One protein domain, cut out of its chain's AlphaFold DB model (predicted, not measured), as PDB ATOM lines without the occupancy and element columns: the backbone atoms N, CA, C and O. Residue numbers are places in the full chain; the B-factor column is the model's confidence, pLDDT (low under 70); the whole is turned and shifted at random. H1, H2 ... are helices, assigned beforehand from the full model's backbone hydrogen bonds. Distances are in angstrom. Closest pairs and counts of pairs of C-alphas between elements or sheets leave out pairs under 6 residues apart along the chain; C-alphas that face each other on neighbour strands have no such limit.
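AT A GLANCE: This is residues 67 to 138 of the 140 residues of an uncharacterized protein of Pseudarthrobacter sp. NamE5 (UniProt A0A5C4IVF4). The long helix H2 is crossed near the middle by H1, and the short H3 lies side by side with H1 on the same side of H2. A fourth, very short helix, H4, lies near the end of the printed part, away from these three, and touches no other helix. The printed part has 72 residues with four named helices, in the order H1, H2, H3, H4, and no named strand; its class is all helix. It is compact, with a radius of gyration of the C-alphas of 11.6 A, and the C-alphas span 32 by 31 by 18 A.

HOW THE PARTS SIT: Begin at H1, residues 67 to 82, and look for the place where it touches H2, residues 93 to 110. They touch, with the C-alphas of Asn 71 and Leu 98 the closest pair at 6.7 A. H1 touches H2 with residues 71 to 75 alone, and H2 touches H1 with residues 98 to 102 alone. Their lines are only just about perpendicular, at 73 degrees. Go on to H3, residues 116 to 122, which touches H1; the closest C-alphas are those of Leu 72 and Gly 121, 7.0 A apart. H1 and H3 run the same way at a shallow tilt of 21 degrees, and H1 touches H3 with residues 72 to 76 alone. H2 and H3 are close but not clearly touching: their closest C-alphas, those of Arg 105 and Tyr 118, are 7.9 A apart. They run opposite ways at a steep tilt of 52 degrees. H4, residues 132 to 136, is apart from H1, H2 and H3. In H1, H2, H3 and H4, every O i to N i+4 pair of the backbone is within hydrogen-bond range.

IN THESE COORDINATES: Find C-alpha 67 at (139.729, 129.667, 165.404); from there H1 runs 16 residues and 21.9 A to C-alpha 82. At C-alpha 93, (147.301, 143.084, 160.194), H2 begins, the longest helix with 18 residues, and it covers 25.9 A to C-alpha 110. H3 has 7 residues and measures 9.9 A from C-alpha 116 to C-alpha 122. H4 has 5 residues, is 6.4 A long, and ends at C-alpha 136, (159.425, 147.487, 180.994).

THE WHOLE: The C-alphas farthest apart are those of the first and last printed residues, Ala 67 and Ala 138, at 33.3 A. The printed part has no cut. You will find a tight link of 5 residues from H2 to H3; the links from H1 to H2, 10 residues, and from H3 to H4, 9 residues, are short. In the B-factor column the mean pLDDT of the printed part is 84.8, and residues 131 to 138 are under 70; the mean of H4 is 52.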
ATOM      1  N   ALA A  67     139.008 128.395 165.514       87.62
ATOM      2  CA  ALA A  67     139.729 129.667 165.404       87.62
ATOM      3  C   ALA A  67     140.658 129.936 166.605       87.62
ATOM      4  O   ALA A  67     141.741 130.490 166.447       87.62
ATOM      5  N   GLY A  68     140.258 129.513 167.807       89.38
ATOM      6  CA  GLY A  68     141.080 129.604 169.011       89.38
ATOM      7  C   GLY A  68     142.325 128.725 168.933       89.38
ATOM      8  O   GLY A  68     143.418 129.201 169.235       89.38
ATOM      9  N   ARG A  69     142.167 127.479 168.468       91.69
ATOM     10  CA  ARG A  69     143.287 126.548 168.230       91.69
ATOM     11  C   ARG A  69     144.234 127.064 167.153       91.69
ATOM     12  O   ARG A  69     145.443 127.020 167.334       91.69
ATOM     13  N   ALA A  70     143.688 127.608 166.065       93.19
ATOM     14  CA  ALA A  70     144.484 128.185 164.985       93.19
ATOM     15  C   ALA A  70     145.317 129.387 165.462       93.19
ATOM     16  O   ALA A  70     146.503 129.469 165.160       93.19
ATOM     17  N   ASN A  71     144.729 130.288 166.257       94.31
ATOM     18  CA  ASN A  71     145.471 131.413 166.832       94.31
ATOM     19  C   ASN A  71     146.549 130.948 167.814       94.31
ATOM     20  O   ASN A  71     147.641 131.506 167.813       94.31
ATOM     21  N   LEU A  72     146.262 129.929 168.628       93.62
ATOM     22  CA  LEU A  72     147.246 129.325 169.522       93.62
ATOM     23  C   LEU A  72     148.448 128.781 168.735       93.62
ATOM     24  O   LEU A  72     149.575 129.173 169.020       93.62
ATOM     25  N   ALA A  73     148.200 127.959 167.712       93.50
ATOM     26  CA  ALA A  73     149.250 127.426 166.846       93.50
ATOM     27  C   ALA A  73     150.045 128.545 166.154       93.50
ATOM     28  O   ALA A  73     151.269 128.505 166.118       93.50
ATOM     29  N   ALA A  74     149.365 129.592 165.677       94.56
ATOM     30  CA  ALA A  74     150.015 130.737 165.049       94.56
ATOM     31  C   ALA A  74     150.903 131.536 166.021       94.56
ATOM     32  O   ALA A  74     151.940 132.042 165.606       94.56
ATOM     33  N   ILE A  75     150.534 131.653 167.304       94.31
ATOM     34  CA  ILE A  75     151.395 132.277 168.323       94.31
ATOM     35  C   ILE A  75     152.652 131.447 168.566       94.31
ATOM     36  O   ILE A  75     153.734 132.027 168.644       94.31
ATOM     37  N   VAL A  76     152.506 130.126 168.703       92.44
ATOM     38  CA  VAL A  76     153.636 129.211 168.931       92.44
ATOM     39  C   VAL A  76     154.596 129.279 167.746       92.44
ATOM     40  O   VAL A  76     155.749 129.649 167.933       92.44
ATOM     41  N   ALA A  77     154.090 129.082 166.525       93.50
ATOM     42  CA  ALA A  77     154.895 129.141 165.307       93.50
ATOM     43  C   ALA A  77     155.575 130.507 165.112       93.50
ATOM     44  O   ALA A  77     156.736 130.576 164.723       93.50
ATOM     45  N   PHE A  78     154.881 131.613 165.412       93.62
ATOM     46  CA  PHE A  78     155.482 132.946 165.342       93.62
ATOM     47  C   PHE A  78     156.629 133.105 166.344       93.62
ATOM     48  O   PHE A  78     157.653 133.698 166.021       93.62
ATOM     49  N   PHE A  79     156.464 132.598 167.568       91.88
ATOM     50  CA  PHE A  79     157.507 132.676 168.582       91.88
ATOM     51  C   PHE A  79     158.713 131.800 168.233       91.88
ATOM     52  O   PHE A  79     159.840 132.247 168.413       91.88
ATOM     53  N   GLU A  80     158.485 130.597 167.709       90.50
ATOM     54  CA  GLU A  80     159.547 129.705 167.233       90.50
ATOM     55  C   GLU A  80     160.327 130.320 166.064       90.50
ATOM     56  O   GLU A  80     161.552 130.252 166.049       90.50
ATOM     57  N   ALA A  81     159.637 130.975 165.124       91.75
ATOM     58  CA  ALA A  81     160.272 131.599 163.967       91.75
ATOM     59  C   ALA A  81     161.023 132.901 164.305       91.75
ATOM     60  O   ALA A  81     162.106 133.146 163.786       91.75
ATOM     61  N   GLU A  82     160.449 133.760 165.154       90.00
ATOM     62  CA  GLU A  82     160.945 135.129 165.362       90.00
ATOM     63  C   GLU A  82     161.633 135.341 166.723       90.00
ATOM     64  O   GLU A  82     162.170 136.419 166.986       90.00
ATOM     65  N   GLY A  83     161.538 134.382 167.650       88.50
ATOM     66  CA  GLY A  83     162.049 134.504 169.023       88.50
ATOM     67  C   GLY A  83     161.365 135.597 169.862       88.50
ATOM     68  O   GLY A  83     161.839 135.977 170.936       88.50
ATOM     69  N   ARG A  84     160.248 136.154 169.380       89.12
ATOM     70  CA  ARG A  84     159.532 137.278 170.003       89.12
ATOM     71  C   ARG A  84     158.022 137.100 169.908       89.12
ATOM     72  O   ARG A  84     157.495 136.341 169.109       89.12
ATOM     73  N   PHE A  85     157.301 137.878 170.710       90.50
ATOM     74  CA  PHE A  85     155.841 137.922 170.649       90.50
ATOM     75  C   PHE A  85     155.336 138.874 169.554       90.50
ATOM     76  O   PHE A  85     155.971 139.914 169.328       90.50
ATOM     77  N   PRO A  86     154.152 138.601 168.974       91.25
ATOM     78  CA  PRO A  86     153.467 139.531 168.085       91.25
ATOM     79  C   PRO A  86     153.265 140.907 168.715       91.25
ATOM     80  O   PRO A  86     152.934 141.039 169.902       91.25
ATOM     81  N   SER A  87     153.439 141.946 167.905       90.25
ATOM     82  CA  SER A  87     153.289 143.337 168.313       90.25
ATOM     83  C   SER A  87     151.968 143.932 167.831       90.25
ATOM     84  O   SER A  87     151.610 143.854 166.659       90.25
ATOM     85  N   SER A  88     151.274 144.657 168.714       88.69
ATOM     86  CA  SER A  88     150.093 145.446 168.330       88.69
ATOM     87  C   SER A  88     150.435 146.637 167.425       88.69
ATOM     88  O   SER A  88     149.537 147.253 166.863       88.69
ATOM     89  N   LYS A  89     151.727 146.974 167.311       89.12
ATOM     90  CA  LYS A  89     152.254 148.046 166.454       89.12
ATOM     91  C   LYS A  89     152.857 147.527 165.143       89.12
ATOM     92  O   LYS A  89     153.493 148.296 164.437       89.12
ATOM     93  N   ALA A  90     152.730 146.234 164.846       89.62
ATOM     94  CA  ALA A  90     153.247 145.669 163.607       89.62
ATOM     95  C   ALA A  90     152.497 146.208 162.381       89.62
ATOM     96  O   ALA A  90     151.289 146.441 162.443       89.62
ATOM     97  N   ALA A  91     153.200 146.351 161.255       89.44
ATOM     98  CA  ALA A  91     152.584 146.717 159.980       89.44
ATOM     99  C   ALA A  91     151.575 145.648 159.519       89.44
ATOM    100  O   ALA A  91     150.463 145.968 159.093       89.44
ATOM    101  N   ALA A  92     151.918 144.367 159.692       93.06
ATOM    102  CA  ALA A  92     151.077 143.248 159.289       93.06
ATOM    103  C   ALA A  92     149.772 143.178 160.120       93.06
ATOM    104  O   ALA A  92     149.821 143.015 161.345       93.06
ATOM    105  N   PRO A  93     148.579 143.220 159.488       91.56
ATOM    106  CA  PRO A  93     147.301 143.084 160.194       91.56
ATOM    107  C   PRO A  93     147.172 141.766 160.971       91.56
ATOM    108  O   PRO A  93     146.646 141.754 162.083       91.56
ATOM    109  N   LYS A  94     147.704 140.669 160.416       90.81
ATOM    110  CA  LYS A  94     147.699 139.345 161.060       90.81
ATOM    111  C   LYS A  94     148.476 139.351 162.380       90.81
ATOM    112  O   LYS A  94     147.968 138.861 163.383       90.81
ATOM    113  N   GLU A  95     149.658 139.971 162.412       93.69
ATOM    114  CA  GLU A  95     150.459 140.076 163.639       93.69
ATOM    115  C   GLU A  95     149.731 140.909 164.706       93.69
ATOM    116  O   GLU A  95     149.669 140.514 165.871       93.69
ATOM    117  N   ARG A  96     149.092 142.019 164.313       94.44
ATOM    118  CA  ARG A  96     148.299 142.841 165.242       94.44
ATOM    119  C   ARG A  96     147.127 142.068 165.847       94.44
ATOM    120  O   ARG A  96     146.884 142.178 167.051       94.44
ATOM    121  N   ALA A  97     146.430 141.266 165.043       93.38
ATOM    122  CA  ALA A  97     145.340 140.416 165.515       93.38
ATOM    123  C   ALA A  97     145.834 139.364 166.522       93.38
ATOM    124  O   ALA A  97     145.237 139.199 167.588       93.38
ATOM    125  N   LEU A  98     146.968 138.717 166.238       94.00
ATOM    126  CA  LEU A  98     147.611 137.773 167.154       94.00
ATOM    127  C   LEU A  98     148.051 138.447 168.463       94.00
ATOM    128  O   LEU A  98     147.824 137.907 169.549       94.00
ATOM    129  N   ALA A  99     148.603 139.660 168.392       93.06
ATOM    130  CA  ALA A  99     148.983 140.434 169.571       93.06
ATOM    131  C   ALA A  99     147.772 140.763 170.460       93.06
ATOM    132  O   ALA A  99     147.842 140.621 171.686       93.06
ATOM    133  N   ALA A 100     146.650 141.165 169.856       93.00
ATOM    134  CA  ALA A 100     145.399 141.419 170.566       93.00
ATOM    135  C   ALA A 100     144.825 140.135 171.190       93.00
ATOM    136  O   ALA A 100     144.415 140.138 172.355       93.00
ATOM    137  N   TRP A 101     144.856 139.020 170.453       94.12
ATOM    138  CA  TRP A 101     144.417 137.718 170.950       94.12
ATOM    139  C   TRP A 101     145.236 137.273 172.169       94.12
ATOM    140  O   TRP A 101     144.661 136.941 173.210       94.12
ATOM    141  N   LEU A 102     146.569 137.361 172.094       92.69
ATOM    142  CA  LEU A 102     147.469 137.025 173.200       92.69
ATOM    143  C   LEU A 102     147.255 137.948 174.409       92.69
ATOM    144  O   LEU A 102     147.220 137.484 175.551       92.69
ATOM    145  N   ALA A 103     147.060 139.252 174.184       90.94
ATOM    146  CA  ALA A 103     146.723 140.192 175.251       90.94
ATOM    147  C   ALA A 103     145.425 139.794 175.970       90.94
ATOM    148  O   ALA A 103     145.361 139.860 177.199       90.94
ATOM    149  N   ARG A 104     144.416 139.314 175.233       89.44
ATOM    150  CA  ARG A 104     143.182 138.813 175.840       89.44
ATOM    151  C   ARG A 104     143.396 137.517 176.623       89.44
ATOM    152  O   ARG A 104     142.861 137.404 177.718       89.44
ATOM    153  N   ARG A 105     144.198 136.565 176.129       91.62
ATOM    154  CA  ARG A 105     144.514 135.329 176.879       91.62
ATOM    155  C   ARG A 105     145.220 135.629 178.208       91.62
ATOM    156  O   ARG A 105     144.890 135.022 179.221       91.62
ATOM    157  N   ARG A 106     146.123 136.618 178.233       89.31
ATOM    158  CA  ARG A 106     146.753 137.116 179.472       89.31
ATOM    159  C   ARG A 106     145.729 137.687 180.452       89.31
ATOM    160  O   ARG A 106     145.797 137.391 181.637       89.31
ATOM    161  N   GLN A 107     144.769 138.475 179.964       84.75
ATOM    162  CA  GLN A 107     143.684 139.003 180.800       84.75
ATOM    163  C   GLN A 107     142.796 137.889 181.353       84.75
ATOM    164  O   GLN A 107     142.452 137.929 182.529       84.75
ATOM    165  N   ASP A 108     142.457 136.890 180.537       85.06
ATOM    166  CA  ASP A 108     141.680 135.733 180.983       85.06
ATOM    167  C   ASP A 108     142.460 134.930 182.047       85.06
ATOM    168  O   ASP A 108     141.873 134.493 183.034       85.06
ATOM    169  N   LYS A 109     143.793 134.800 181.928       85.00
ATOM    170  CA  LYS A 109     144.647 134.187 182.967       85.00
ATOM    171  C   LYS A 109     144.648 135.003 184.257       85.00
ATOM    172  O   LYS A 109     144.440 134.462 185.344       85.00
ATOM    173  N   ASP A 110     144.827 136.315 184.136       81.38
ATOM    174  CA  ASP A 110     144.750 137.253 185.257       81.38
ATOM    175  C   ASP A 110     143.346 137.290 185.882       81.38
ATOM    176  O   ASP A 110     143.225 137.652 187.045       81.38
ATOM    177  N   ALA A 111     142.298 136.879 185.164       75.19
ATOM    178  CA  ALA A 111     140.932 136.743 185.672       75.19
ATOM    179  C   ALA A 111     140.597 135.328 186.186       75.19
ATOM    180  O   ALA A 111     139.524 135.141 186.750       75.19
ATOM    181  N   GLY A 112     141.486 134.346 186.002       77.69
ATOM    182  CA  GLY A 112     141.242 132.936 186.338       77.69
ATOM    183  C   GLY A 112     140.273 132.220 185.390       77.69
ATOM    184  O   GLY A 112     139.870 131.101 185.664       77.69
ATOM    185  N   THR A 113     139.924 132.830 184.255       81.00
ATOM    186  CA  THR A 113     138.950 132.303 183.285       81.00
ATOM    187  C   THR A 113     139.607 131.728 182.028       81.00
ATOM    188  O   THR A 113     138.929 131.460 181.034       81.00
ATOM    189  N   LEU A 114     140.938 131.604 182.002       86.81
ATOM    190  CA  LEU A 114     141.641 131.030 180.857       86.81
ATOM    191  C   LEU A 114     141.335 129.534 180.743       86.81
ATOM    192  O   LEU A 114     141.601 128.778 181.675       86.81
ATOM    193  N   ALA A 115     140.841 129.115 179.576       85.12
ATOM    194  CA  ALA A 115     140.583 127.707 179.299       85.12
ATOM    195  C   ALA A 115     141.860 126.855 179.483       85.12
ATOM    196  O   ALA A 115     142.921 127.282 179.009       85.12
ATOM    197  N   PRO A 116     141.767 125.659 180.103       83.75
ATOM    198  CA  PRO A 116     142.913 124.774 180.314       83.75
ATOM    199  C   PRO A 116     143.692 124.492 179.027       83.75
ATOM    200  O   PRO A 116     144.905 124.633 179.010       83.75
ATOM    201  N   GLU A 117     142.994 124.222 177.922       87.25
ATOM    202  CA  GLU A 117     143.617 123.937 176.622       87.25
ATOM    203  C   GLU A 117     144.516 125.090 176.126       87.25
ATOM    204  O   GLU A 117     145.611 124.854 175.622       87.25
ATOM    205  N   TYR A 118     144.112 126.350 176.331       89.94
ATOM    206  CA  TYR A 118     144.978 127.490 176.012       89.94
ATOM    207  C   TYR A 118     146.159 127.613 176.969       89.94
ATOM    208  O   TYR A 118     147.234 128.015 176.537       89.94
ATOM    209  N   ARG A 119     145.955 127.328 178.261       87.88
ATOM    210  CA  ARG A 119     147.033 127.363 179.256       87.88
ATOM    211  C   ARG A 119     148.106 126.345 178.886       87.88
ATOM    212  O   ARG A 119     149.261 126.734 178.784       87.88
ATOM    213  N   GLU A 120     147.704 125.103 178.630       88.25
ATOM    214  CA  GLU A 120     148.602 124.009 178.256       88.25
ATOM    215  C   GLU A 120     149.333 124.305 176.945       88.25
ATOM    216  O   GLU A 120     150.557 124.255 176.910       88.25
ATOM    217  N   GLY A 121     148.625 124.737 175.897       89.38
ATOM    218  CA  GLY A 121     149.274 125.065 174.626       89.38
ATOM    219  C   GLY A 121     150.244 126.247 174.697       89.38
ATOM    220  O   GLY A 121     151.249 126.267 173.992       89.38
ATOM    221  N   LEU A 122     149.981 127.238 175.556       90.69
ATOM    222  CA  LEU A 122     150.880 128.381 175.729       90.69
ATOM    223  C   LEU A 122     152.097 128.060 176.610       90.69
ATOM    224  O   LEU A 122     153.037 128.851 176.604       90.69
ATOM    225  N   ARG A 123     152.145 126.913 177.312       88.56
ATOM    226  CA  ARG A 123     153.338 126.495 178.080       88.56
ATOM    227  C   ARG A 123     154.584 126.363 177.206       88.56
ATOM    228  O   ARG A 123     155.676 126.621 177.700       88.56
ATOM    229  N   ALA A 124     154.416 126.032 175.923       86.00
ATOM    230  CA  ALA A 124     155.510 125.968 174.953       86.00
ATOM    231  C   ALA A 124     156.183 127.332 174.705       86.00
ATOM    232  O   ALA A 124     157.304 127.388 174.212       86.00
ATOM    233  N   VAL A 125     155.521 128.442 175.056       87.31
ATOM    234  CA  VAL A 125     156.023 129.793 174.806       87.31
ATOM    235  C   VAL A 125     156.517 130.430 176.113       87.31
ATOM    236  O   VAL A 125     155.709 130.900 176.921       87.31
ATOM    237  N   PRO A 126     157.835 130.518 176.357       85.25
ATOM    238  CA  PRO A 126     158.366 131.039 177.611       85.25
ATOM    239  C   PRO A 126     157.958 132.497 177.838       85.25
ATOM    240  O   PRO A 126     157.968 133.332 176.933       85.25
ATOM    241  N   ASN A 127     157.616 132.837 179.084       83.62
ATOM    242  CA  ASN A 127     157.229 134.192 179.495       83.62
ATOM    243  C   ASN A 127     156.005 134.765 178.754       83.62
ATOM    244  O   ASN A 127     155.816 135.991 178.713       83.62
ATOM    245  N   TRP A 128     155.146 133.910 178.184       86.88
ATOM    246  CA  TRP A 128     153.936 134.358 177.493       86.88
ATOM    247  C   TRP A 128     152.999 135.124 178.418       86.88
ATOM    248  O   TRP A 128     152.317 136.030 177.954       86.88
ATOM    249  N   GLU A 129     153.000 134.833 179.716       81.38
ATOM    250  CA  GLU A 129     152.139 135.465 180.720       81.38
ATOM    251  C   GLU A 129     152.511 136.928 180.984       81.38
ATOM    252  O   GLU A 129     151.662 137.758 181.323       81.38
ATOM    253  N   VAL A 130     153.783 137.279 180.784       74.12
ATOM    254  CA  VAL A 130     154.291 138.606 181.113       74.12
ATOM    255  C   VAL A 130     154.072 139.546 179.931       74.12
ATOM    256  O   VAL A 130     154.760 139.486 178.905       74.12
ATOM    257  N   SER A 131     153.117 140.465 180.090       63.75
ATOM    258  CA  SER A 131     152.931 141.580 179.158       63.75
ATOM    259  C   SER A 131     154.227 142.380 179.002       63.75
ATOM    260  O   SER A 131     154.899 142.687 179.988       63.75
ATOM    261  N   ARG A 132     154.533 142.807 177.771       58.69
ATOM    262  CA  ARG A 132     155.673 143.691 177.452       58.69
ATOM    263  C   ARG A 132     155.697 144.948 178.338       58.69
ATOM    264  O   ARG A 132     156.769 145.427 178.687       58.69
ATOM    265  N   ARG A 133     154.520 145.449 178.741       54.09
ATOM    266  CA  ARG A 133     154.370 146.605 179.645       54.09
ATOM    267  C   ARG A 133     154.786 146.293 181.089       54.09
ATOM    268  O   ARG A 133     155.359 147.157 181.731       54.09
ATOM    269  N   LYS A 134     154.551 145.068 181.581       51.19
ATOM    270  CA  LYS A 134     155.045 144.627 182.899       51.19
ATOM    271  C   LYS A 134     156.561 144.377 182.876       51.19
ATOM    272  O   LYS A 134     157.213 144.691 183.856       51.19
ATOM    273  N   ARG A 135     157.124 143.906 181.750       53.03
ATOM    274  CA  ARG A 135     158.588 143.772 181.575       53.03
ATOM    275  C   ARG A 135     159.321 145.112 181.622       53.03
ATOM    276  O   ARG A 135     160.336 145.199 182.291       53.03
ATOM    277  N   LYS A 136     158.801 146.153 180.957       42.31
ATOM    278  CA  LYS A 136     159.425 147.487 180.994       42.31
ATOM    279  C   LYS A 136     159.472 148.098 182.400       42.31
ATOM    280  O   LYS A 136     160.439 148.769 182.704       42.31
ATOM    281  N   ASN A 137     158.478 147.821 183.245       38.12
ATOM    282  CA  ASN A 137     158.447 148.314 184.626       38.12
ATOM    283  C   ASN A 137     159.270 147.466 185.616       38.12
ATOM    284  O   ASN A 137     159.389 147.864 186.764       38.12
ATOM    285  N   ALA A 138     159.764 146.290 185.216       41.38
ATOM    286  CA  ALA A 138     160.590 145.417 186.061       41.38
ATOM    287  C   ALA A 138     162.090 145.505 185.721       41.38
ATOM    288  O   ALA A 138     162.902 144.856 186.365       41.38
TER     289      ALA A 138